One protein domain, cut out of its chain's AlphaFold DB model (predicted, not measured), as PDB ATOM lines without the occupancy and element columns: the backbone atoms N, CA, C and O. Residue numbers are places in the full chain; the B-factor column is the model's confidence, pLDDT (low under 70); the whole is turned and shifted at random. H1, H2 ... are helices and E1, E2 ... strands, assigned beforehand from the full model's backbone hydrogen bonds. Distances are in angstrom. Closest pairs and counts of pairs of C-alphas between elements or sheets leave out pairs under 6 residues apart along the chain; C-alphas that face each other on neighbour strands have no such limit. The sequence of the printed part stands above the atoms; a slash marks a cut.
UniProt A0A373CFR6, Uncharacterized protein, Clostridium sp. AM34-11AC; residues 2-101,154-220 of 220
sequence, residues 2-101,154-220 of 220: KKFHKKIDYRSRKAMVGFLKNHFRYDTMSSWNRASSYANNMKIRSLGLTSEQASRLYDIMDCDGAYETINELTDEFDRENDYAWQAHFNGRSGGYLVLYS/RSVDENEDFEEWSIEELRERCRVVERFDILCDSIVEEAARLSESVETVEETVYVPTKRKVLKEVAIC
ATOM      1  N   LYS A   2       3.210  23.405 -20.176       94.31
ATOM      2  CA  LYS A   2       4.527  23.981 -20.443       94.31
ATOM      3  C   LYS A   2       4.377  25.263 -21.261       94.31
ATOM      4  O   LYS A   2       3.560  25.303 -22.170       94.31
ATOM      5  N   LYS A   3       5.187  26.268 -20.927       96.50
ATOM      6  CA  LYS A   3       5.345  27.498 -21.703       96.50
ATOM      7  C   LYS A   3       6.745  27.556 -22.307       96.50
ATOM      8  O   LYS A   3       7.726  27.254 -21.616       96.50
ATOM      9  N   PHE A   4       6.813  27.888 -23.585       97.38
ATOM     10  CA  PHE A   4       8.027  28.033 -24.375       97.38
ATOM     11  C   PHE A   4       8.426  29.500 -24.482       97.38
ATOM     12  O   PHE A   4       9.599  29.806 -24.257       97.38
ATOM     13  N   HIS A   5       7.457  30.396 -24.714       97.25
ATOM     14  CA  HIS A   5       7.717  31.828 -24.831       97.25
ATOM     15  C   HIS A   5       8.358  32.393 -23.565       97.25
ATOM     16  O   HIS A   5       7.958  32.108 -22.430       97.25
ATOM     17  N   LYS A   6       9.374  33.232 -23.772       92.00
ATOM     18  CA  LYS A   6      10.035  34.007 -22.726       92.00
ATOM     19  C   LYS A   6      10.192  35.434 -23.208       92.00
ATOM     20  O   LYS A   6      10.685  35.670 -24.303       92.00
ATOM     21  N   LYS A   7       9.851  36.392 -22.348       93.19
ATOM     22  CA  LYS A   7      10.045  37.813 -22.637       93.19
ATOM     23  C   LYS A   7      11.536  38.147 -22.759       93.19
ATOM     24  O   LYS A   7      12.303  37.881 -21.831       93.19
ATOM     25  N   ILE A   8      11.915  38.791 -23.859       94.75
ATOM     26  CA  ILE A   8      13.297  39.199 -24.149       94.75
ATOM     27  C   ILE A   8      13.469  40.705 -23.905       94.75
ATOM     28  O   ILE A   8      12.607  41.515 -24.252       94.75
ATOM     29  N   ASP A   9      14.606  41.107 -23.328       96.56
ATOM     30  CA  ASP A   9      15.015  42.515 -23.293       96.56
ATOM     31  C   ASP A   9      15.769  42.906 -24.575       96.56
ATOM     32  O   ASP A   9      16.985  42.748 -24.685       96.56
ATOM     33  N   TYR A  10      15.042  43.483 -25.533       97.12
ATOM     34  CA  TYR A  10      15.560  43.949 -26.829       97.12
ATOM     35  C   TYR A  10      16.495  45.178 -26.764       97.12
ATOM     36  O   TYR A  10      16.957  45.680 -27.801       97.12
ATOM     37  N   ARG A  11      16.761  45.713 -25.564       96.50
ATOM     38  CA  ARG A  11      17.750  46.781 -25.333       96.50
ATOM     39  C   ARG A  11      19.117  46.222 -24.946       96.50
ATOM     40  O   ARG A  11      20.111  46.934 -25.056       96.50
ATOM     41  N   SER A  12      19.177  44.961 -24.524       97.56
ATOM     42  CA  SER A  12      20.395  44.305 -24.068       97.56
ATOM     43  C   SER A  12      20.894  43.313 -25.115       97.56
ATOM     44  O   SER A  12      20.309  42.247 -25.307       97.56
ATOM     45  N   ARG A  13      22.030  43.630 -25.757       97.81
ATOM     46  CA  ARG A  13      22.741  42.691 -26.648       97.81
ATOM     47  C   ARG A  13      22.960  41.351 -25.957       97.81
ATOM     48  O   ARG A  13      22.590  40.318 -26.497       97.81
ATOM     49  N   LYS A  14      23.466  41.382 -24.720       98.00
ATOM     50  CA  LYS A  14      23.718  40.182 -23.915       98.00
ATOM     51  C   LYS A  14      22.459  39.326 -23.733       98.00
ATOM     52  O   LYS A  14      22.559  38.103 -23.754       98.00
ATOM     53  N   ALA A  15      21.289  39.945 -23.552       98.00
ATOM     54  CA  ALA A  15      20.031  39.210 -23.427       98.00
ATOM     55  C   ALA A  15      19.615  38.559 -24.755       98.00
ATOM     56  O   ALA A  15      19.263  37.382 -24.754       98.00
ATOM     57  N   MET A  16      19.707  39.284 -25.875       98.38
ATOM     58  CA  MET A  16      19.375  38.763 -27.210       98.38
ATOM     59  C   MET A  16      20.327  37.642 -27.649       98.38
ATOM     60  O   MET A  16      19.879  36.551 -27.994       98.38
ATOM     61  N   VAL A  17      21.642  37.864 -27.536       98.06
ATOM     62  CA  VAL A  17      22.675  36.847 -27.794       98.06
ATOM     63  C   VAL A  17      22.460  35.631 -26.898       98.06
ATOM     64  O   VAL A  17      22.470  34.496 -27.367       98.06
ATOM     65  N   GLY A  18      22.221  35.856 -25.602       97.50
ATOM     66  CA  GLY A  18      21.967  34.785 -24.644       97.50
ATOM     67  C   GLY A  18      20.714  33.974 -24.975       97.50
ATOM     68  O   GLY A  18      20.735  32.754 -24.826       97.50
ATOM     69  N   PHE A  19      19.649  34.625 -25.442       97.62
ATOM     70  CA  PHE A  19      18.429  33.958 -25.884       97.62
ATOM     71  C   PHE A  19      18.690  33.071 -27.106       97.62
ATOM     72  O   PHE A  19      18.418  31.876 -27.044       97.62
ATOM     73  N   LEU A  20      19.293  33.615 -28.168       97.69
ATOM     74  CA  LEU A  20      19.564  32.872 -29.403       97.69
ATOM     75  C   LEU A  20      20.570  31.733 -29.188       97.69
ATOM     76  O   LEU A  20      20.331  30.603 -29.604       97.69
ATOM     77  N   LYS A  21      21.681  31.994 -28.496       96.19
ATOM     78  CA  LYS A  21      22.757  31.010 -28.305       96.19
ATOM     79  C   LYS A  21      22.340  29.819 -27.444       96.19
ATOM     80  O   LYS A  21      22.813  28.710 -27.675       96.19
ATOM     81  N   ASN A  22      21.481  30.045 -26.449       95.69
ATOM     82  CA  ASN A  22      21.075  29.010 -25.493       95.69
ATOM     83  C   ASN A  22      19.692  28.415 -25.788       95.69
ATOM     84  O   ASN A  22      19.200  27.598 -25.005       95.69
ATOM     85  N   HIS A  23      19.044  28.826 -26.880       97.00
ATOM     86  CA  HIS A  23      17.787  28.229 -27.303       97.00
ATOM     87  C   HIS A  23      17.988  26.742 -27.619       97.00
ATOM     88  O   HIS A  23      19.015  26.350 -28.175       97.00
ATOM     89  N   PHE A  24      17.008  25.897 -27.287       95.62
ATOM     90  CA  PHE A  24      17.077  24.476 -27.625       95.62
ATOM     91  C   PHE A  24      17.150  24.281 -29.146       95.62
ATOM     92  O   PHE A  24      16.527  25.021 -29.913       95.62
ATOM     93  N   ARG A  25      17.913  23.275 -29.580       94.12
ATOM     94  CA  ARG A  25      18.119  22.962 -30.996       94.12
ATOM     95  C   ARG A  25      17.877  21.487 -31.270       94.12
ATOM     96  O   ARG A  25      18.106  20.645 -30.402       94.12
ATOM     97  N   TYR A  26      17.409  21.187 -32.475       92.44
ATOM     98  CA  TYR A  26      17.204  19.826 -32.960       92.44
ATOM     99  C   TYR A  26      17.984  19.597 -34.252       92.44
ATOM    100  O   TYR A  26      18.022  20.476 -35.116       92.44
ATOM    101  N   ASP A  27      18.572  18.409 -34.384       88.50
ATOM    102  CA  ASP A  27      19.283  17.984 -35.590       88.50
ATOM    103  C   ASP A  27      18.266  17.733 -36.713       88.50
ATOM    104  O   ASP A  27      17.453  16.809 -36.641       88.50
ATOM    105  N   THR A  28      18.280  18.562 -37.755       80.00
ATOM    106  CA  THR A  28      17.266  18.546 -38.819       80.00
ATOM    107  C   THR A  28      17.512  17.462 -39.861       80.00
ATOM    108  O   THR A  28      16.556  16.988 -40.477       80.00
ATOM    109  N   MET A  29      18.768  17.040 -40.048       65.62
ATOM    110  CA  MET A  29      19.179  15.984 -40.978       65.62
ATOM    111  C   MET A  29      20.420  15.251 -40.434       65.62
ATOM    112  O   MET A  29      21.532  15.776 -40.441       65.62
ATOM    113  N   SER A  30      20.239  14.031 -39.918       59.78
ATOM    114  CA  SER A  30      21.291  13.269 -39.227       59.78
ATOM    115  C   SER A  30      22.499  12.892 -40.110       59.78
ATOM    116  O   SER A  30      22.382  12.795 -41.329       59.78
ATOM    117  N   SER A  31      23.654  12.706 -39.440       52.72
ATOM    118  CA  SER A  31      25.029  12.297 -39.844       52.72
ATOM    119  C   SER A  31      25.685  12.884 -41.102       52.72
ATOM    120  O   SER A  31      26.913  12.889 -41.169       52.72
ATOM    121  N   TRP A  32      24.933  13.404 -42.068       53.91
ATOM    122  CA  TRP A  32      25.451  13.788 -43.381       53.91
ATOM    123  C   TRP A  32      25.891  15.253 -43.461       53.91
ATOM    124  O   TRP A  32      26.877  15.558 -44.124       53.91
ATOM    125  N   ASN A  33      25.201  16.161 -42.763       66.19
ATOM    126  CA  ASN A  33      25.544  17.590 -42.741       66.19
ATOM    127  C   ASN A  33      25.578  18.212 -41.333       66.19
ATOM    128  O   ASN A  33      25.901  19.388 -41.220       66.19
ATOM    129  N   ARG A  34      25.272  17.432 -40.278       72.00
ATOM    130  CA  ARG A  34      25.167  17.879 -38.871       72.00
ATOM    131  C   ARG A  34      24.292  19.126 -38.694       72.00
ATOM    132  O   ARG A  34      24.508  19.863 -37.746       72.00
ATOM    133  N   ALA A  35      23.334  19.357 -39.592       84.44
ATOM    134  CA  ALA A  35      22.549  20.574 -39.551       84.44
ATOM    135  C   ALA A  35      21.617  20.577 -38.339       84.44
ATOM    136  O   ALA A  35      20.889  19.606 -38.112       84.44
ATOM    137  N   SER A  36      21.604  21.682 -37.598       91.25
ATOM    138  CA  SER A  36      20.658  21.912 -36.507       91.25
ATOM    139  C   SER A  36      19.900  23.221 -36.674       91.25
ATOM    140  O   SER A  36      20.360  24.176 -37.309       91.25
ATOM    141  N   SER A  37      18.728  23.292 -36.058       95.38
ATOM    142  CA  SER A  37      17.924  24.508 -36.013       95.38
ATOM    143  C   SER A  37      17.253  24.690 -34.658       95.38
ATOM    144  O   SER A  37      17.177  23.745 -33.870       95.38
ATOM    145  N   TYR A  38      16.765  25.902 -34.396       97.25
ATOM    146  CA  TYR A  38      15.901  26.210 -33.261       97.25
ATOM    147  C   TYR A  38      14.714  25.254 -33.216       97.25
ATOM    148  O   TYR A  38      14.048  25.019 -34.226       97.25
ATOM    149  N   ALA A  39      14.462  24.688 -32.043       97.06
ATOM    150  CA  ALA A  39      13.418  23.700 -31.870       97.06
ATOM    151  C   ALA A  39      12.819  23.753 -30.472       97.06
ATOM    152  O   ALA A  39      13.424  24.276 -29.537       97.06
ATOM    153  N   ASN A  40      11.665  23.112 -30.324       97.69
ATOM    154  CA  ASN A  40      11.010  22.891 -29.047       97.69
ATOM    155  C   ASN A  40      10.495  21.451 -28.954       97.69
ATOM    156  O   ASN A  40       9.955  20.894 -29.907       97.69
ATOM    157  N   ASN A  41      10.701  20.812 -27.798       96.31
ATOM    158  CA  ASN A  41      10.215  19.452 -27.547       96.31
ATOM    159  C   ASN A  41       8.703  19.477 -27.277       96.31
ATOM    160  O   ASN A  41       8.291  19.851 -26.174       96.31
ATOM    161  N   MET A  42       7.940  19.030 -28.275       95.75
ATOM    162  CA  MET A  42       6.478  19.007 -28.328       95.75
ATOM    163  C   MET A  42       5.875  17.630 -28.018       95.75
ATOM    164  O   MET A  42       4.677  17.423 -28.176       95.75
ATOM    165  N   LYS A  43       6.677  16.659 -27.561       94.12
ATOM    166  CA  LYS A  43       6.150  15.353 -27.133       94.12
ATOM    167  C   LYS A  43       5.113  15.554 -26.030       94.12
ATOM    168  O   LYS A  43       5.454  16.159 -25.018       94.12
ATOM    169  N   ILE A  44       3.925  14.958 -26.164       93.75
ATOM    170  CA  ILE A  44       2.791  15.075 -25.218       93.75
ATOM    171  C   ILE A  44       3.236  14.951 -23.754       93.75
ATOM    172  O   ILE A  44       2.981  15.829 -22.931       93.75
ATOM    173  N   ARG A  45       4.026  13.916 -23.438       92.06
ATOM    174  CA  ARG A  45       4.581  13.672 -22.089       92.06
ATOM    175  C   ARG A  45       5.459  14.802 -21.521       92.06
ATOM    176  O   ARG A  45       5.782  14.799 -20.340       92.06
ATOM    177  N   SER A  46       5.926  15.720 -22.362       93.12
ATOM    178  CA  SER A  46       6.788  16.855 -22.022       93.12
ATOM    179  C   SER A  46       6.036  18.192 -21.989       93.12
ATOM    180  O   SER A  46       6.659  19.205 -21.671       93.12
ATOM    181  N   LEU A  47       4.731  18.209 -22.286       94.94
ATOM    182  CA  LEU A  47       3.911  19.425 -22.361       94.94
ATOM    183  C   LEU A  47       3.258  19.816 -21.026       94.94
ATOM    184  O   LEU A  47       2.598  20.848 -20.941       94.94
ATOM    185  N   GLY A  48       3.441  19.027 -19.963       95.12
ATOM    186  CA  GLY A  48       2.835  19.313 -18.657       95.12
ATOM    187  C   GLY A  48       1.302  19.324 -18.699       95.12
ATOM    188  O   GLY A  48       0.686  20.192 -18.075       95.12
ATOM    189  N   LEU A  49       0.736  18.416 -19.498       95.12
ATOM    190  CA  LEU A  49      -0.682  18.065 -19.556       95.12
ATOM    191  C   LEU A  49      -1.015  17.066 -18.438       95.12
ATOM    192  O   LEU A  49      -0.118  16.386 -17.927       95.12
ATOM    193  N   THR A  50      -2.289  16.961 -18.062       96.00
ATOM    194  CA  THR A  50      -2.739  15.890 -17.160       96.00
ATOM    195  C   THR A  50      -2.674  14.532 -17.863       96.00
ATOM    196  O   THR A  50      -2.646  14.455 -19.092       96.00
ATOM    197  N   SER A  51      -2.669  13.438 -17.097       95.00
ATOM    198  CA  SER A  51      -2.708  12.087 -17.676       95.00
ATOM    199  C   SER A  51      -3.957  11.856 -18.535       95.00
ATOM    200  O   SER A  51      -3.874  11.167 -19.544       95.00
ATOM    201  N   GLU A  52      -5.090  12.457 -18.160       94.75
ATOM    202  CA  GLU A  52      -6.344  12.380 -18.918       94.75
ATOM    203  C   GLU A  52      -6.246  13.131 -20.252       94.75
ATOM    204  O   GLU A  52      -6.519  12.548 -21.298       94.75
ATOM    205  N   GLN A  53      -5.768  14.382 -20.232       95.69
ATOM    206  CA  GLN A  53      -5.535  15.169 -21.450       95.69
ATOM    207  C   GLN A  53      -4.550  14.454 -22.388       95.69
ATOM    208  O   GLN A  53      -4.777  14.365 -23.591       95.69
ATOM    209  N   ALA A  54      -3.465  13.905 -21.833       95.31
ATOM    210  CA  ALA A  54      -2.471  13.166 -22.601       95.31
ATOM    211  C   ALA A  54      -3.053  11.898 -23.242       95.31
ATOM    212  O   ALA A  54      -2.756  11.642 -24.403       95.31
ATOM    213  N   SER A  55      -3.867  11.127 -22.511       95.12
ATOM    214  CA  SER A  55      -4.530   9.929 -23.046       95.12
ATOM    215  C   SER A  55      -5.425  10.284 -24.227       95.12
ATOM    216  O   SER A  55      -5.233   9.742 -25.308       95.12
ATOM    217  N   ARG A  56      -6.315  11.268 -24.052       95.00
ATOM    218  CA  ARG A  56      -7.235  11.700 -25.114       95.00
ATOM    219  C   ARG A  56      -6.510  12.207 -26.352       95.00
ATOM    220  O   ARG A  56      -6.960  11.970 -27.462       95.00
ATOM    221  N   LEU A  57      -5.380  12.894 -26.183       94.06
ATOM    222  CA  LEU A  57      -4.579  13.328 -27.325       94.06
ATOM    223  C   LEU A  57      -3.978  12.166 -28.111       94.06
ATOM    224  O   LEU A  57      -3.893  12.274 -29.330       94.06
ATOM    225  N   TYR A  58      -3.570  11.078 -27.451       93.31
ATOM    226  CA  TYR A  58      -3.121   9.889 -28.176       93.31
ATOM    227  C   TYR A  58      -4.263   9.275 -28.989       93.31
ATOM    228  O   TYR A  58      -4.041   8.964 -30.153       93.31
ATOM    229  N   ASP A  59      -5.473   9.208 -28.428       93.38
ATOM    230  CA  ASP A  59      -6.647   8.707 -29.152       93.38
ATOM    231  C   ASP A  59      -6.987   9.613 -30.354       93.38
ATOM    232  O   ASP A  59      -7.221   9.138 -31.465       93.38
ATOM    233  N   ILE A  60      -6.960  10.940 -30.161       93.19
ATOM    234  CA  ILE A  60      -7.215  11.919 -31.231       93.19
ATOM    235  C   ILE A  60      -6.180  11.780 -32.349       93.19
ATOM    236  O   ILE A  60      -6.551  11.835 -33.514       93.19
ATOM    237  N   MET A  61      -4.897  11.588 -32.022       90.38
ATOM    238  CA  MET A  61      -3.817  11.454 -33.011       90.38
ATOM    239  C   MET A  61      -3.985  10.263 -33.964       90.38
ATOM    240  O   MET A  61      -3.382  10.288 -35.040       90.38
ATOM    241  N   ASP A  62      -4.779   9.259 -33.587       89.12
ATOM    242  CA  ASP A  62      -5.080   8.086 -34.414       89.12
ATOM    243  C   ASP A  62      -6.260   8.322 -35.381       89.12
ATOM    244  O   ASP A  62      -6.537   7.480 -36.237       89.12
ATOM    245  N   CYS A  63      -6.935   9.472 -35.292       89.56
ATOM    246  CA  CYS A  63      -8.047   9.835 -36.167       89.56
ATOM    247  C   CYS A  63      -7.581  10.503 -37.474       89.56
ATOM    248  O   CYS A  63      -6.616  11.275 -37.513       89.56
ATOM    249  N   ASP A  64      -8.320  10.271 -38.562       86.00
ATOM    250  CA  ASP A  64      -8.129  11.015 -39.809       86.00
ATOM    251  C   ASP A  64      -8.351  12.518 -39.565       86.00
ATOM    252  O   ASP A  64      -9.328  12.925 -38.941       86.00
ATOM    253  N   GLY A  65      -7.429  13.356 -40.048       84.00
ATOM    254  CA  GLY A  65      -7.508  14.811 -39.866       84.00
ATOM    255  C   GLY A  65      -7.056  15.326 -38.492       84.00
ATOM    256  O   GLY A  65      -7.111  16.530 -38.257       84.00
ATOM    257  N   ALA A  66      -6.526  14.472 -37.606       85.62
ATOM    258  CA  ALA A  66      -6.102  14.846 -36.246       85.62
ATOM    259  C   ALA A  66      -5.178  16.075 -36.147       85.62
ATOM    260  O   ALA A  66      -5.136  16.755 -35.125       85.62
ATOM    261  N   TYR A  67      -4.414  16.349 -37.205       87.75
ATOM    262  CA  TYR A  67      -3.445  17.440 -37.254       87.75
ATOM    263  C   TYR A  67      -3.943  18.669 -38.014       87.75
ATOM    264  O   TYR A  67      -3.156  19.590 -38.197       87.75
ATOM    265  N   GLU A  68      -5.191  18.718 -38.489       91.06
ATOM    266  CA  GLU A  68      -5.688  19.837 -39.304       91.06
ATOM    267  C   GLU A  68      -5.549  21.183 -38.586       91.06
ATOM    268  O   GLU A  68      -4.864  22.066 -39.101       91.06
ATOM    269  N   THR A  69      -6.069  21.316 -37.360       90.19
ATOM    270  CA  THR A  69      -5.987  22.587 -36.616       90.19
ATOM    271  C   THR A  69      -4.552  22.955 -36.231       90.19
ATOM    272  O   THR A  69      -4.161  24.119 -36.272       90.19
ATOM    273  N   ILE A  70      -3.716  21.961 -35.917       91.44
ATOM    274  CA  ILE A  70      -2.292  22.180 -35.628       91.44
ATOM    275  C   ILE A  70      -1.551  22.645 -36.892       91.44
ATOM    276  O   ILE A  70      -0.726  23.558 -36.828       91.44
ATOM    277  N   ASN A  71      -1.848  22.038 -38.042       93.62
ATOM    278  CA  ASN A  71      -1.258  22.412 -39.322       93.62
ATOM    279  C   ASN A  71      -1.676  23.832 -39.718       93.62
ATOM    280  O   ASN A  71      -0.832  24.581 -40.206       93.62
ATOM    281  N   GLU A  72      -2.922  24.233 -39.447       95.81
ATOM    282  CA  GLU A  72      -3.399  25.603 -39.668       95.81
ATOM    283  C   GLU A  72      -2.572  26.637 -38.895       95.81
ATOM    284  O   GLU A  72      -2.165  27.636 -39.488       95.81
ATOM    285  N   LEU A  73      -2.240  26.369 -37.624       97.81
ATOM    286  CA  LEU A  73      -1.373  27.245 -36.822       97.81
ATOM    287  C   LEU A  73       0.030  27.376 -37.437       97.81
ATOM    288  O   LEU A  73       0.581  28.476 -37.529       97.81
ATOM    289  N   THR A  74       0.621  26.265 -37.889       96.94
ATOM    290  CA  THR A  74       1.934  26.315 -38.554       96.94
ATOM    291  C   THR A  74       1.869  26.998 -39.922       96.94
ATOM    292  O   THR A  74       2.766  27.761 -40.267       96.94
ATOM    293  N   ASP A  75       0.792  26.802 -40.686       95.50
ATOM    294  CA  ASP A  75       0.588  27.452 -41.982       95.50
ATOM    295  C   ASP A  75       0.350  28.961 -41.836       95.50
ATOM    296  O   ASP A  75       0.767  29.740 -42.697       95.50
ATOM    297  N   GLU A  76      -0.306  29.394 -40.759       97.38
ATOM    298  CA  GLU A  76      -0.426  30.805 -40.404       97.38
ATOM    299  C   GLU A  76       0.941  31.407 -40.082       97.38
ATOM    300  O   GLU A  76       1.314  32.398 -40.709       97.38
ATOM    301  N   PHE A  77       1.735  30.757 -39.226       97.62
ATOM    302  CA  PHE A  77       3.106  31.187 -38.955       97.62
ATOM    303  C   PHE A  77       3.942  31.298 -40.238       97.62
ATOM    304  O   PHE A  77       4.606  32.314 -40.450       97.62
ATOM    305  N   ASP A  78       3.887  30.294 -41.118       96.75
ATOM    306  CA  ASP A  78       4.600  30.306 -42.397       96.75
ATOM    307  C   ASP A  78       4.178  31.515 -43.258       96.75
ATOM    308  O   ASP A  78       5.031  32.220 -43.804       96.75
ATOM    309  N   ARG A  79       2.867  31.789 -43.360       95.62
ATOM    310  CA  ARG A  79       2.317  32.925 -44.125       95.62
ATOM    311  C   ARG A  79       2.746  34.271 -43.561       95.62
ATOM    312  O   ARG A  79       3.173  35.132 -44.321       95.62
ATOM    313  N   GLU A  80       2.653  34.455 -42.250       96.31
ATOM    314  CA  GLU A  80       3.024  35.710 -41.591       96.31
ATOM    315  C   GLU A  80       4.543  35.973 -41.578       96.31
ATOM    316  O   GLU A  80       4.997  37.003 -41.073       96.31
ATOM    317  N   ASN A  81       5.347  35.021 -42.052       95.31
ATOM    318  CA  ASN A  81       6.786  35.172 -42.256       95.31
ATOM    319  C   ASN A  81       7.161  35.127 -43.745       95.31
ATOM    320  O   ASN A  81       8.316  34.848 -44.076       95.31
ATOM    321  N   ASP A  82       6.194  35.350 -44.644       94.69
ATOM    322  CA  ASP A  82       6.367  35.311 -46.101       94.69
ATOM    323  C   ASP A  82       7.054  34.023 -46.592       94.69
ATOM    324  O   ASP A  82       7.764  34.002 -47.601       94.69
ATOM    325  N   TYR A  83       6.860  32.924 -45.855       95.62
ATOM    326  CA  TYR A  83       7.513  31.629 -46.036       95.62
ATOM    327  C   TYR A  83       9.048  31.654 -45.932       95.62
ATOM    328  O   TYR A  83       9.679  30.613 -46.136       95.62
ATOM    329  N   ALA A  84       9.666  32.793 -45.600       96.12
ATOM    330  CA  ALA A  84      11.101  32.893 -45.339       96.12
ATOM    331  C   ALA A  84      11.484  32.118 -44.071       96.12
ATOM    332  O   ALA A  84      12.549  31.497 -44.022       96.12
ATOM    333  N   TRP A  85      10.571  32.095 -43.096       97.19
ATOM    334  CA  TRP A  85      10.628  31.255 -41.905       97.19
ATOM    335  C   TRP A  85       9.407  30.356 -41.850       97.19
ATOM    336  O   TRP A  85       8.293  30.806 -42.105       97.19
ATOM    337  N   GLN A  86       9.630  29.084 -41.542       96.25
ATOM    338  CA  GLN A  86       8.577  28.077 -41.502       96.25
ATOM    339  C   GLN A  86       8.755  27.140 -40.311       96.25
ATOM    340  O   GLN A  86       9.886  26.911 -39.882       96.25
ATOM    341  N   ALA A  87       7.674  26.563 -39.797       95.88
ATOM    342  CA  ALA A  87       7.719  25.638 -38.663       95.88
ATOM    343  C   ALA A  87       7.194  24.253 -39.058       95.88
ATOM    344  O   ALA A  87       6.067  24.121 -39.517       95.88
ATOM    345  N   HIS A  88       8.000  23.205 -38.844       92.81
ATOM    346  CA  HIS A  88       7.611  21.827 -39.172       92.81
ATOM    347  C   HIS A  88       7.984  20.857 -38.056       92.81
ATOM    348  O   HIS A  88       9.044  20.981 -37.434       92.81
ATOM    349  N   PHE A  89       7.135  19.856 -37.824       93.44
ATOM    350  CA  PHE A  89       7.449  18.772 -36.899       93.44
ATOM    351  C   PHE A  89       8.538  17.856 -37.472       93.44
ATOM    352  O   PHE A  89       8.498  17.458 -38.634       93.44
ATOM    353  N   ASN A  90       9.516  17.502 -36.643       91.25
ATOM    354  CA  ASN A  90      10.609  16.591 -36.971       91.25
ATOM    355  C   ASN A  90      10.893  15.634 -35.793       91.25
ATOM    356  O   ASN A  90      10.390  15.773 -34.671       91.25
ATOM    357  N   GLY A  91      11.711  14.628 -36.070       85.62
ATOM    358  CA  GLY A  91      12.139  13.587 -35.158       85.62
ATOM    359  C   GLY A  91      11.207  12.387 -35.118       85.62
ATOM    360  O   GLY A  91      10.137  12.353 -35.726       85.62
ATOM    361  N   ARG A  92      11.629  11.356 -34.375       77.56
ATOM    362  CA  ARG A  92      10.825  10.143 -34.179       77.56
ATOM    363  C   ARG A  92       9.464  10.522 -33.586       77.56
ATOM    364  O   ARG A  92       9.419  11.170 -32.538       77.56
ATOM    365  N   SER A  93       8.400  10.091 -34.264       79.88
ATOM    366  CA  SER A  93       7.001  10.400 -33.933       79.88
ATOM    367  C   SER A  93       6.653  11.895 -33.979       79.88
ATOM    368  O   SER A  93       5.735  12.309 -33.285       79.88
ATOM    369  N   GLY A  94       7.408  12.719 -34.721       80.56
ATOM    370  CA  GLY A  94       7.123  14.154 -34.850       80.56
ATOM    371  C   GLY A  94       7.229  14.923 -33.529       80.56
ATOM    372  O   GLY A  94       6.506  15.879 -33.304       80.56
ATOM    373  N   GLY A  95       8.091  14.489 -32.607       91.81
ATOM    374  CA  GLY A  95       8.107  15.017 -31.239       91.81
ATOM    375  C   GLY A  95       8.723  16.408 -31.052       91.81
ATOM    376  O   GLY A  95       8.760  16.888 -29.919       91.81
ATOM    377  N   TYR A  96       9.261  17.035 -32.097       95.50
ATOM    378  CA  TYR A  96       9.901  18.348 -32.011       95.50
ATOM    379  C   TYR A  96       9.333  19.261 -33.079       95.50
ATOM    380  O   TYR A  96       9.385  18.906 -34.251       95.50
ATOM    381  N   LEU A  97       8.847  20.439 -32.698       96.88
ATOM    382  CA  LEU A  97       8.619  21.497 -33.674       96.88
ATOM    383  C   LEU A  97       9.962  22.172 -33.939       96.88
ATOM    384  O   LEU A  97      10.706  22.451 -32.993       96.88
ATOM    385  N   VAL A  98      10.291  22.385 -35.208       96.44
ATOM    386  CA  VAL A  98      11.586  22.917 -35.635       96.44
ATOM    387  C   VAL A  98      11.369  24.077 -36.598       96.44
ATOM    388  O   VAL A  98      10.533  23.990 -37.498       96.44
ATOM    389  N   LEU A  99      12.125  25.156 -36.404       97.44
ATOM    390  CA  LEU A  99      12.135  26.317 -37.285       97.44
ATOM    391  C   LEU A  99      13.009  26.027 -38.514       97.44
ATOM    392  O   LEU A  99      14.109  25.499 -38.387       97.44
ATOM    393  N   TYR A 100      12.571  26.411 -39.702       95.44
ATOM    394  CA  TYR A 100      13.330  26.281 -40.942       95.44
ATOM    395  C   TYR A 100      13.384  27.621 -41.657       95.44
ATOM    396  O   TYR A 100      12.407  28.366 -41.672       95.44
ATOM    397  N   SER A 101      14.517  27.897 -42.302       94.88
ATOM    398  CA  SER A 101      14.546  28.889 -43.376       94.88
ATOM    399  C   SER A 101      13.900  28.298 -44.628       94.88
ATOM    400  O   SER A 101      13.917  27.081 -44.824       94.88
ATOM    401  N   ARG A 154      19.230  23.485 -44.619       85.00
ATOM    402  CA  ARG A 154      20.387  24.142 -43.992       85.00
ATOM    403  C   ARG A 154      20.116  24.418 -42.518       85.00
ATOM    404  O   ARG A 154      18.969  24.616 -42.119       85.00
ATOM    405  N   SER A 155      21.189  24.498 -41.740       88.75
ATOM    406  CA  SER A 155      21.130  24.982 -40.365       88.75
ATOM    407  C   SER A 155      20.607  26.415 -40.294       88.75
ATOM    408  O   SER A 155      20.805  27.205 -41.220       88.75
ATOM    409  N   VAL A 156      19.968  26.756 -39.176       92.88
ATOM    410  CA  VAL A 156      19.523  28.127 -38.883       92.88
ATOM    411  C   VAL A 156      20.337  28.670 -37.718       92.88
ATOM    412  O   VAL A 156      20.078  28.319 -36.571       92.88
ATOM    413  N   ASP A 157      21.322  29.509 -38.006       93.81
ATOM    414  CA  ASP A 157      22.238  30.122 -37.033       93.81
ATOM    415  C   ASP A 157      23.040  29.137 -36.176       93.81
ATOM    416  O   ASP A 157      23.342  29.368 -35.004       93.81
ATOM    417  N   GLU A 158      23.347  27.977 -36.738       88.50
ATOM    418  CA  GLU A 158      24.247  27.053 -36.072       88.50
ATOM    419  C   GLU A 158      25.677  27.594 -36.112       88.50
ATOM    420  O   GLU A 158      26.196  27.889 -37.182       88.50
ATOM    421  N   ASN A 159      26.321  27.661 -34.944       88.06
ATOM    422  CA  ASN A 159      27.690  28.159 -34.768       88.06
ATOM    423  C   ASN A 159      27.915  29.627 -35.190       88.06
ATOM    424  O   ASN A 159      29.065  30.028 -35.345       88.06
ATOM    425  N   GLU A 160      26.855  30.423 -35.342       91.75
ATOM    426  CA  GLU A 160      26.974  31.862 -35.597       91.75
ATOM    427  C   GLU A 160      27.622  32.591 -34.415       91.75
ATOM    428  O   GLU A 160      27.326  32.307 -33.245       91.75
ATOM    429  N   ASP A 161      28.468  33.576 -34.725       94.94
ATOM    430  CA  ASP A 161      28.966  34.523 -33.731       94.94
ATOM    431  C   ASP A 161      28.027  35.730 -33.633       94.94
ATOM    432  O   ASP A 161      28.200  36.769 -34.269       94.94
ATOM    433  N   PHE A 162      26.996  35.584 -32.802       96.50
ATOM    434  CA  PHE A 162      26.007  36.635 -32.559       96.50
ATOM    435  C   PHE A 162      26.599  37.931 -31.970       96.50
ATOM    436  O   PHE A 162      25.906  38.952 -31.938       96.50
ATOM    437  N   GLU A 163      27.840  37.927 -31.473       94.62
ATOM    438  CA  GLU A 163      28.483  39.163 -31.017       94.62
ATOM    439  C   GLU A 163      28.877  40.069 -32.193       94.62
ATOM    440  O   GLU A 163      28.865  41.292 -32.037       94.62
ATOM    441  N   GLU A 164      29.130  39.497 -33.376       96.56
ATOM    442  CA  GLU A 164      29.451  40.245 -34.600       96.56
ATOM    443  C   GLU A 164      28.210  40.834 -35.285       96.56
ATOM    444  O   GLU A 164      28.318  41.773 -36.075       96.56
ATOM    445  N   TRP A 165      27.018  40.332 -34.954       98.00
ATOM    446  CA  TRP A 165      25.768  40.806 -35.538       98.00
ATOM    447  C   TRP A 165      25.448  42.239 -35.098       98.00
ATOM    448  O   TRP A 165      25.684  42.649 -33.951       98.00
ATOM    449  N   SER A 166      24.832  43.015 -35.984       98.06
ATOM    450  CA  SER A 166      24.242  44.305 -35.625       98.06
ATOM    451  C   SER A 166      23.115  44.135 -34.600       98.06
ATOM    452  O   SER A 166      22.550  43.057 -34.399       98.06
ATOM    453  N   ILE A 167      22.771  45.223 -33.907       97.75
ATOM    454  CA  ILE A 167      21.649  45.200 -32.960       97.75
ATOM    455  C   ILE A 167      20.331  44.921 -33.698       97.75
ATOM    456  O   ILE A 167      19.435  44.285 -33.143       97.75
ATOM    457  N   GLU A 168      20.213  45.388 -34.934       97.81
ATOM    458  CA  GLU A 168      19.064  45.206 -35.809       97.81
ATOM    459  C   GLU A 168      18.888  43.731 -36.195       97.81
ATOM    460  O   GLU A 168      17.814  43.182 -35.951       97.81
ATOM    461  N   GLU A 169      19.945  43.062 -36.666       98.00
ATOM    462  CA  GLU A 169      19.913  41.627 -37.003       98.00
ATOM    463  C   GLU A 169      19.557  40.763 -35.787       98.00
ATOM    464  O   GLU A 169      18.724  39.857 -35.877       98.00
ATOM    465  N   LEU A 170      20.125  41.080 -34.613       98.38
ATOM    466  CA  LEU A 170      19.771  40.402 -33.364       98.38
ATOM    467  C   LEU A 170      18.288  40.571 -33.031       98.38
ATOM    468  O   LEU A 170      17.619  39.598 -32.686       98.38
ATOM    469  N   ARG A 171      17.757  41.791 -33.148       98.31
ATOM    470  CA  ARG A 171      16.337  42.069 -32.888       98.31
ATOM    471  C   ARG A 171      15.439  41.307 -33.846       98.31
ATOM    472  O   ARG A 171      14.446  40.737 -33.404       98.31
ATOM    473  N   GLU A 172      15.760  41.306 -35.132       97.44
ATOM    474  CA  GLU A 172      14.987  40.594 -36.148       97.44
ATOM    475  C   GLU A 172      14.966  39.094 -35.875       97.44
ATOM    476  O   GLU A 172      13.889  38.495 -35.821       97.44
ATOM    477  N   ARG A 173      16.125  38.494 -35.590       97.81
ATOM    478  CA  ARG A 173      16.185  37.065 -35.288       97.81
ATOM    479  C   ARG A 173      15.494  36.704 -33.983       97.81
ATOM    480  O   ARG A 173      14.743  35.732 -33.953       97.81
ATOM    481  N   CYS A 174      15.686  37.499 -32.932       98.06
ATOM    482  CA  CYS A 174      14.964  37.320 -31.676       98.06
ATOM    483  C   CYS A 174      13.450  37.374 -31.886       98.06
ATOM    484  O   CYS A 174      12.765  36.518 -31.347       98.06
ATOM    485  N   ARG A 175      12.928  38.293 -32.710       97.62
ATOM    486  CA  ARG A 175      11.486  38.363 -33.008       97.62
ATOM    487  C   ARG A 175      10.974  37.106 -33.701       97.62
ATOM    488  O   ARG A 175       9.895  36.633 -33.359       97.62
ATOM    489  N   VAL A 176      11.724  36.566 -34.661       97.75
ATOM    490  CA  VAL A 176      11.338  35.329 -35.361       97.75
ATOM    491  C   VAL A 176      11.298  34.150 -34.389       97.75
ATOM    492  O   VAL A 176      10.299  33.437 -34.335       97.75
ATOM    493  N   VAL A 177      12.355  33.965 -33.592       98.06
ATOM    494  CA  VAL A 177      12.439  32.850 -32.634       98.06
ATOM    495  C   VAL A 177      11.437  33.029 -31.480       98.06
ATOM    496  O   VAL A 177      10.818  32.063 -31.056       98.06
ATOM    497  N   GLU A 178      11.175  34.260 -31.034       97.88
ATOM    498  CA  GLU A 178      10.134  34.559 -30.038       97.88
ATOM    499  C   GLU A 178       8.728  34.240 -30.572       97.88
ATOM    500  O   GLU A 178       7.932  33.621 -29.869       97.88
ATOM    501  N   ARG A 179       8.416  34.599 -31.826       97.94
ATOM    502  CA  ARG A 179       7.149  34.218 -32.481       97.94
ATOM    503  C   ARG A 179       7.028  32.709 -32.666       97.94
ATOM    504  O   ARG A 179       5.935  32.169 -32.535       97.94
ATOM    505  N   PHE A 180       8.136  32.031 -32.944       98.44
ATOM    506  CA  PHE A 180       8.179  30.573 -33.008       98.44
ATOM    507  C   PHE A 180       7.874  29.926 -31.645       98.44
ATOM    508  O   PHE A 180       7.121  28.953 -31.580       98.44
ATOM    509  N   ASP A 181       8.380  30.489 -30.546       98.56
ATOM    510  CA  ASP A 181       8.019  30.043 -29.197       98.56
ATOM    511  C   ASP A 181       6.538  30.303 -28.875       98.56
ATOM    512  O   ASP A 181       5.887  29.454 -28.263       98.56
ATOM    513  N   ILE A 182       5.984  31.438 -29.320       98.38
ATOM    514  CA  ILE A 182       4.549  31.743 -29.191       98.38
ATOM    515  C   ILE A 182       3.707  30.717 -29.958       98.38
ATOM    516  O   ILE A 182       2.744  30.200 -29.401       98.38
ATOM    517  N   LEU A 183       4.096  30.352 -31.185       98.56
ATOM    518  CA  LEU A 183       3.441  29.278 -31.940       98.56
ATOM    519  C   LEU A 183       3.452  27.957 -31.155       98.56
ATOM    520  O   LEU A 183       2.436  27.266 -31.097       98.56
ATOM    521  N   CYS A 184       4.576  27.604 -30.521       98.38
ATOM    522  CA  CYS A 184       4.639  26.406 -29.683       98.38
ATOM    523  C   CYS A 184       3.629  26.477 -28.529       98.38
ATOM    524  O   CYS A 184       2.955  25.487 -28.252       98.38
ATOM    525  N   ASP A 185       3.493  27.636 -27.882       98.44
ATOM    526  CA  ASP A 185       2.498  27.846 -26.829       98.44
ATOM    527  C   ASP A 185       1.061  27.724 -27.349       98.44
ATOM    528  O   ASP A 185       0.254  27.048 -26.709       98.44
ATOM    529  N   SER A 186       0.755  28.295 -28.519       98.25
ATOM    530  CA  SER A 186      -0.557  28.169 -29.167       98.25
ATOM    531  C   SER A 186      -0.895  26.719 -29.510       98.25
ATOM    532  O   SER A 186      -2.020  26.287 -29.285       98.25
ATOM    533  N   ILE A 187       0.078  25.929 -29.976       97.44
ATOM    534  CA  ILE A 187      -0.123  24.495 -30.240       97.44
ATOM    535  C   ILE A 187      -0.410  23.729 -28.941       97.44
ATOM    536  O   ILE A 187      -1.256  22.839 -28.936       97.44
ATOM    537  N   VAL A 188       0.271  24.049 -27.832       97.25
ATOM    538  CA  VAL A 188      -0.012  23.407 -26.533       97.25
ATOM    539  C   VAL A 188      -1.417  23.748 -26.045       97.25
ATOM    540  O   VAL A 188      -2.116  22.865 -25.549       97.25
ATOM    541  N   GLU A 189      -1.824  25.009 -26.175       96.88
ATOM    542  CA  GLU A 189      -3.168  25.462 -25.807       96.88
ATOM    543  C   GLU A 189      -4.241  24.784 -26.663       96.88
ATOM    544  O   GLU A 189      -5.221  24.276 -26.118       96.88
ATOM    545  N   GLU A 190      -4.022  24.695 -27.973       95.88
ATOM    546  CA  GLU A 190      -4.940  24.033 -28.895       95.88
ATOM    547  C   GLU A 190      -5.025  22.525 -28.630       95.88
ATOM    548  O   GLU A 190      -6.120  21.971 -28.573       95.88
ATOM    549  N   ALA A 191      -3.899  21.855 -28.368       94.31
ATOM    550  CA  ALA A 191      -3.896  20.446 -27.985       94.31
ATOM    551  C   ALA A 191      -4.686  20.211 -26.685       94.31
ATOM    552  O   ALA A 191      -5.498  19.288 -26.597       94.31
ATOM    553  N   ALA A 192      -4.508  21.066 -25.676       95.00
ATOM    554  CA  ALA A 192      -5.295  20.973 -24.451       95.00
ATOM    555  C   ALA A 192      -6.791  21.191 -24.721       95.00
ATOM    556  O   ALA A 192      -7.609  20.382 -24.282       95.00
ATOM    557  N   ARG A 193      -7.142  22.203 -25.523       95.38
ATOM    558  CA  ARG A 193      -8.524  22.470 -25.935       95.38
ATOM    559  C   ARG A 193      -9.143  21.264 -26.644       95.38
ATOM    560  O   ARG A 193     -10.258  20.873 -26.306       95.38
ATOM    561  N   LEU A 194      -8.439  20.658 -27.602       93.81
ATOM    562  CA  LEU A 194      -8.904  19.463 -28.314       93.81
ATOM    563  C   LEU A 194      -9.159  18.305 -27.346       93.81
ATOM    564  O   LEU A 194     -10.227  17.705 -27.389       93.81
ATOM    565  N   SER A 195      -8.242  18.063 -26.405       94.50
ATOM    566  CA  SER A 195      -8.392  17.005 -25.395       94.50
ATOM    567  C   SER A 195      -9.601  17.193 -24.463       94.50
ATOM    568  O   SER A 195     -10.059  16.250 -23.819       94.50
ATOM    569  N   GLU A 196     -10.133  18.409 -24.371       94.50
ATOM    570  CA  GLU A 196     -11.289  18.743 -23.535       94.50
ATOM    571  C   GLU A 196     -12.600  18.835 -24.326       94.50
ATOM    572  O   GLU A 196     -13.671  18.720 -23.735       94.50
ATOM    573  N   SER A 197     -12.530  19.047 -25.643       91.88
ATOM    574  CA  SER A 197     -13.695  19.367 -26.484       91.88
ATOM    575  C   SER A 197     -13.998  18.347 -27.578       91.88
ATOM    576  O   SER A 197     -15.043  18.456 -28.218       91.88
ATOM    577  N   VAL A 198     -13.116  17.372 -27.793       89.31
ATOM    578  CA  VAL A 198     -13.265  16.337 -28.819       89.31
ATOM    579  C   VAL A 198     -13.291  14.963 -28.161       89.31
ATOM    580  O   VAL A 198     -12.496  14.666 -27.270       89.31
ATOM    581  N   GLU A 199     -14.209  14.122 -28.626       88.38
ATOM    582  CA  GLU A 199     -14.307  12.710 -28.269       88.38
ATOM    583  C   GLU A 199     -14.052  11.867 -29.519       88.38
ATOM    584  O   GLU A 199     -14.577  12.153 -30.597       88.38
ATOM    585  N   THR A 200     -13.232  10.832 -29.377       89.44
ATOM    586  CA  THR A 200     -12.958   9.867 -30.439       89.44
ATOM    587  C   THR A 200     -13.994   8.754 -30.408       89.44
ATOM    588  O   THR A 200     -14.209   8.137 -29.364       89.44
ATOM    589  N   VAL A 201     -14.610   8.470 -31.553       88.62
ATOM    590  CA  VAL A 201     -15.632   7.425 -31.691       88.62
ATOM    591  C   VAL A 201     -15.211   6.458 -32.789       88.62
ATOM    592  O   VAL A 201     -14.815   6.877 -33.875       88.62
ATOM    593  N   GLU A 202     -15.316   5.159 -32.521       88.31
ATOM    594  CA  GLU A 202     -15.092   4.128 -33.532       88.31
ATOM    595  C   GLU A 202     -16.337   3.959 -34.417       88.31
ATOM    596  O   GLU A 202     -17.433   3.681 -33.926       88.31
ATOM    597  N   GLU A 203     -16.168   4.070 -35.736       88.38
ATOM    598  CA  GLU A 203     -17.222   3.804 -36.719       88.38
ATOM    599  C   GLU A 203     -16.830   2.634 -37.634       88.38
ATOM    600  O   GLU A 203     -15.738   2.588 -38.198       88.38
ATOM    601  N   THR A 204     -17.739   1.669 -37.814       89.56
ATOM    602  CA  THR A 204     -17.554   0.561 -38.765       89.56
ATOM    603  C   THR A 204     -18.263   0.863 -40.082       89.56
ATOM    604  O   THR A 204     -19.491   0.919 -40.132       89.56
ATOM    605  N   VAL A 205     -17.499   0.961 -41.172       89.25
ATOM    606  CA  VAL A 205     -18.034   1.218 -42.518       89.25
ATOM    607  C   VAL A 205     -18.087  -0.074 -43.345       89.25
ATOM    608  O   VAL A 205     -17.078  -0.753 -43.533       89.25
ATOM    609  N   TYR A 206     -19.260  -0.407 -43.895       90.06
ATOM    610  CA  TYR A 206     -19.438  -1.543 -44.810       90.06
ATOM    611  C   TYR A 206     -19.329  -1.101 -46.273       90.06
ATOM    612  O   TYR A 206     -20.085  -0.243 -46.729       90.06
ATOM    613  N   VAL A 207     -18.435  -1.733 -47.043       90.00
ATOM    614  CA  VAL A 207     -18.223  -1.409 -48.464       90.00
ATOM    615  C   VAL A 207     -18.887  -2.462 -49.371       90.00
ATOM    616  O   VAL A 207     -18.553  -3.651 -49.283       90.00
ATOM    617  N   PRO A 208     -19.809  -2.080 -50.278       90.31
ATOM    618  CA  PRO A 208     -20.467  -3.025 -51.177       90.31
ATOM    619  C   PRO A 208     -19.460  -3.674 -52.136       90.31
ATOM    620  O   PRO A 208     -18.795  -2.997 -52.917       90.31
ATOM    621  N   THR A 209     -19.387  -5.010 -52.118       90.62
ATOM    622  CA  THR A 209     -18.429  -5.785 -52.923       90.62
ATOM    623  C   THR A 209     -19.149  -6.764 -53.851       90.62
ATOM    624  O   THR A 209     -19.995  -7.547 -53.420       90.62
ATOM    625  N   LYS A 210     -18.808  -6.750 -55.146       92.06
ATOM    626  CA  LYS A 210     -19.321  -7.714 -56.136       92.06
ATOM    627  C   LYS A 210     -18.360  -8.896 -56.266       92.06
ATOM    628  O   LYS A 210     -17.159  -8.692 -56.410       92.06
ATOM    629  N   ARG A 211     -18.886 -10.126 -56.306       92.25
ATOM    630  CA  ARG A 211     -18.113 -11.343 -56.618       92.25
ATOM    631  C   ARG A 211     -18.815 -12.197 -57.668       92.25
ATOM    632  O   ARG A 211     -20.043 -12.239 -57.714       92.25
ATOM    633  N   LYS A 212     -18.034 -12.897 -58.490       88.94
ATOM    634  CA  LYS A 212     -18.549 -13.962 -59.360       88.94
ATOM    635  C   LYS A 212     -18.620 -15.257 -58.552       88.94
ATOM    636  O   LYS A 212     -17.681 -15.573 -57.829       88.94
ATOM    637  N   VAL A 213     -19.725 -15.984 -58.674       92.12
ATOM    638  CA  VAL A 213     -19.916 -17.302 -58.056       92.12
ATOM    639  C   VAL A 213     -20.366 -18.290 -59.121       92.12
ATOM    640  O   VAL A 213     -21.069 -17.907 -60.058       92.12
ATOM    641  N   LEU A 214     -19.954 -19.547 -58.979       88.44
ATOM    642  CA  LEU A 214     -20.496 -20.639 -59.779       88.44
ATOM    643  C   LEU A 214     -21.923 -20.926 -59.294       88.44
ATOM    644  O   LEU A 214     -22.170 -20.986 -58.089       88.44
ATOM    645  N   LYS A 215     -22.856 -21.083 -60.231       89.94
ATOM    646  CA  LYS A 215     -24.193 -21.621 -59.975       89.94
ATOM    647  C   LYS A 215     -24.386 -22.828 -60.875       89.94
ATOM    648  O   LYS A 215     -24.073 -22.754 -62.061       89.94
ATOM    649  N   GLU A 216     -24.900 -23.909 -60.303       85.44
ATOM    650  CA  GLU A 216     -25.379 -25.043 -61.085       85.44
ATOM    651  C   GLU A 216     -26.516 -24.576 -61.992       85.44
ATOM    652  O   GLU A 216     -27.409 -23.831 -61.576       85.44
ATOM    653  N   VAL A 217     -26.447 -24.976 -63.257       82.94
ATOM    654  CA  VAL A 217     -27.498 -24.717 -64.233       82.94
ATOM    655  C   VAL A 217     -28.395 -25.946 -64.232       82.94
ATOM    656  O   VAL A 217     -27.914 -27.047 -64.493       82.94
ATOM    657  N   ALA A 218     -29.679 -25.772 -63.916       78.00
ATOM    658  CA  ALA A 218     -30.652 -26.848 -64.060       78.00
ATOM    659  C   ALA A 218     -30.732 -27.235 -65.543       78.00
ATOM    660  O   ALA A 218     -31.040 -26.394 -66.388       78.00
ATOM    661  N   ILE A 219     -30.404 -28.487 -65.852       72.88
ATOM    662  CA  ILE A 219     -30.551 -29.046 -67.195       72.88
ATOM    663  C   ILE A 219     -32.039 -29.383 -67.356       72.88
ATOM    664  O   ILE A 219     -32.556 -30.202 -66.596       72.88
ATOM    665  N   CYS A 220     -32.720 -28.685 -68.270       58.22
ATOM    666  CA  CYS A 220     -34.094 -28.991 -68.677       58.22
ATOM    667  C   CYS A 220     -34.155 -30.257 -69.534       58.22
ATOM    668  O   CYS A 220     -33.224 -30.452 -70.349       58.22
TER     669      CYS A 220
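AT A GLANCE: This is residues 2 to 101 and 154 to 220 of the 220 residues of an uncharacterized protein of Clostridium sp. AM34-11AC (UniProt A0A373CFR6). A small curled sheet of four strands has one long helix, H4, lying slantwise over one face. H3 runs beside H4, H1 packs on its first part and H2 on its last, and residues 203 to 220 stick out as a long tail. The printed part has 167 residues, mixed in class, with named elements in the order H1 E1 E2 H2 H3 E3 E4 H4 and an antiparallel sheet E1 - E2 - E4 - E3. It is only just extended, close to loose, with a radius of gyration of the C-alphas of 23.5 A and spans of 100 by 38 by 29 A.

HOW THE PARTS SIT: The strongly twisted sheet joins two hairpins, E1, residues 25 to 29, with E2, residues 35 to 41, and E3, residues 85 to 90, with E4, residues 96 to 101. Within hydrogen-bond range are N 26 and O 37 of E1 and E2, 2.9 A, N 40 and O 97 of E2 and E4, 2.9 A, and N 88 and O 98 of E3 and E4, 3.0 A. H4, residues 167 to 197, makes two layers with the sheet, a helix on one face, at a height of 9.6 A. H3, residues 68 to 79, is on the same face, over none of the strands, and touches residues 180 to 191 of H4 at a shallow tilt of 14 degrees, opposite ways; the closest C-alphas, of Ile 70 and Ile 187, are 6.3 A apart. H1, residues 13 to 22, touches H4 at a steep tilt of 50 degrees, with the C-alphas of Met 16 and Leu 170 closest, 6.4 A. H2, residues 51 to 61, touches H4 about perpendicular, at 85 degrees, with the C-alphas of Gln 53 and Ser 195 closest, 5.2 A. In H1, H2, H3 and H4 every O i to N i+4 pair is within hydrogen-bond range.

IN THESE COORDINATES: H1 begins at C-alpha 13 (22.741, 42.691, -26.648). H4, 44.3 A long, ends at C-alpha 197 (-13.695, 19.367, -26.484). E2 measures 17.2 A and H3 16.1 A.

THE WHOLE: Without residues 203 to 220 the body spans 57 by 36 by 28 A. Residues 102 to 153 are not printed, and C-alphas 101 and 154 are 7.6 A apart across the cut. Of the links printed whole, none is long. Residues 29 to 33 and 220 have pLDDT under 70.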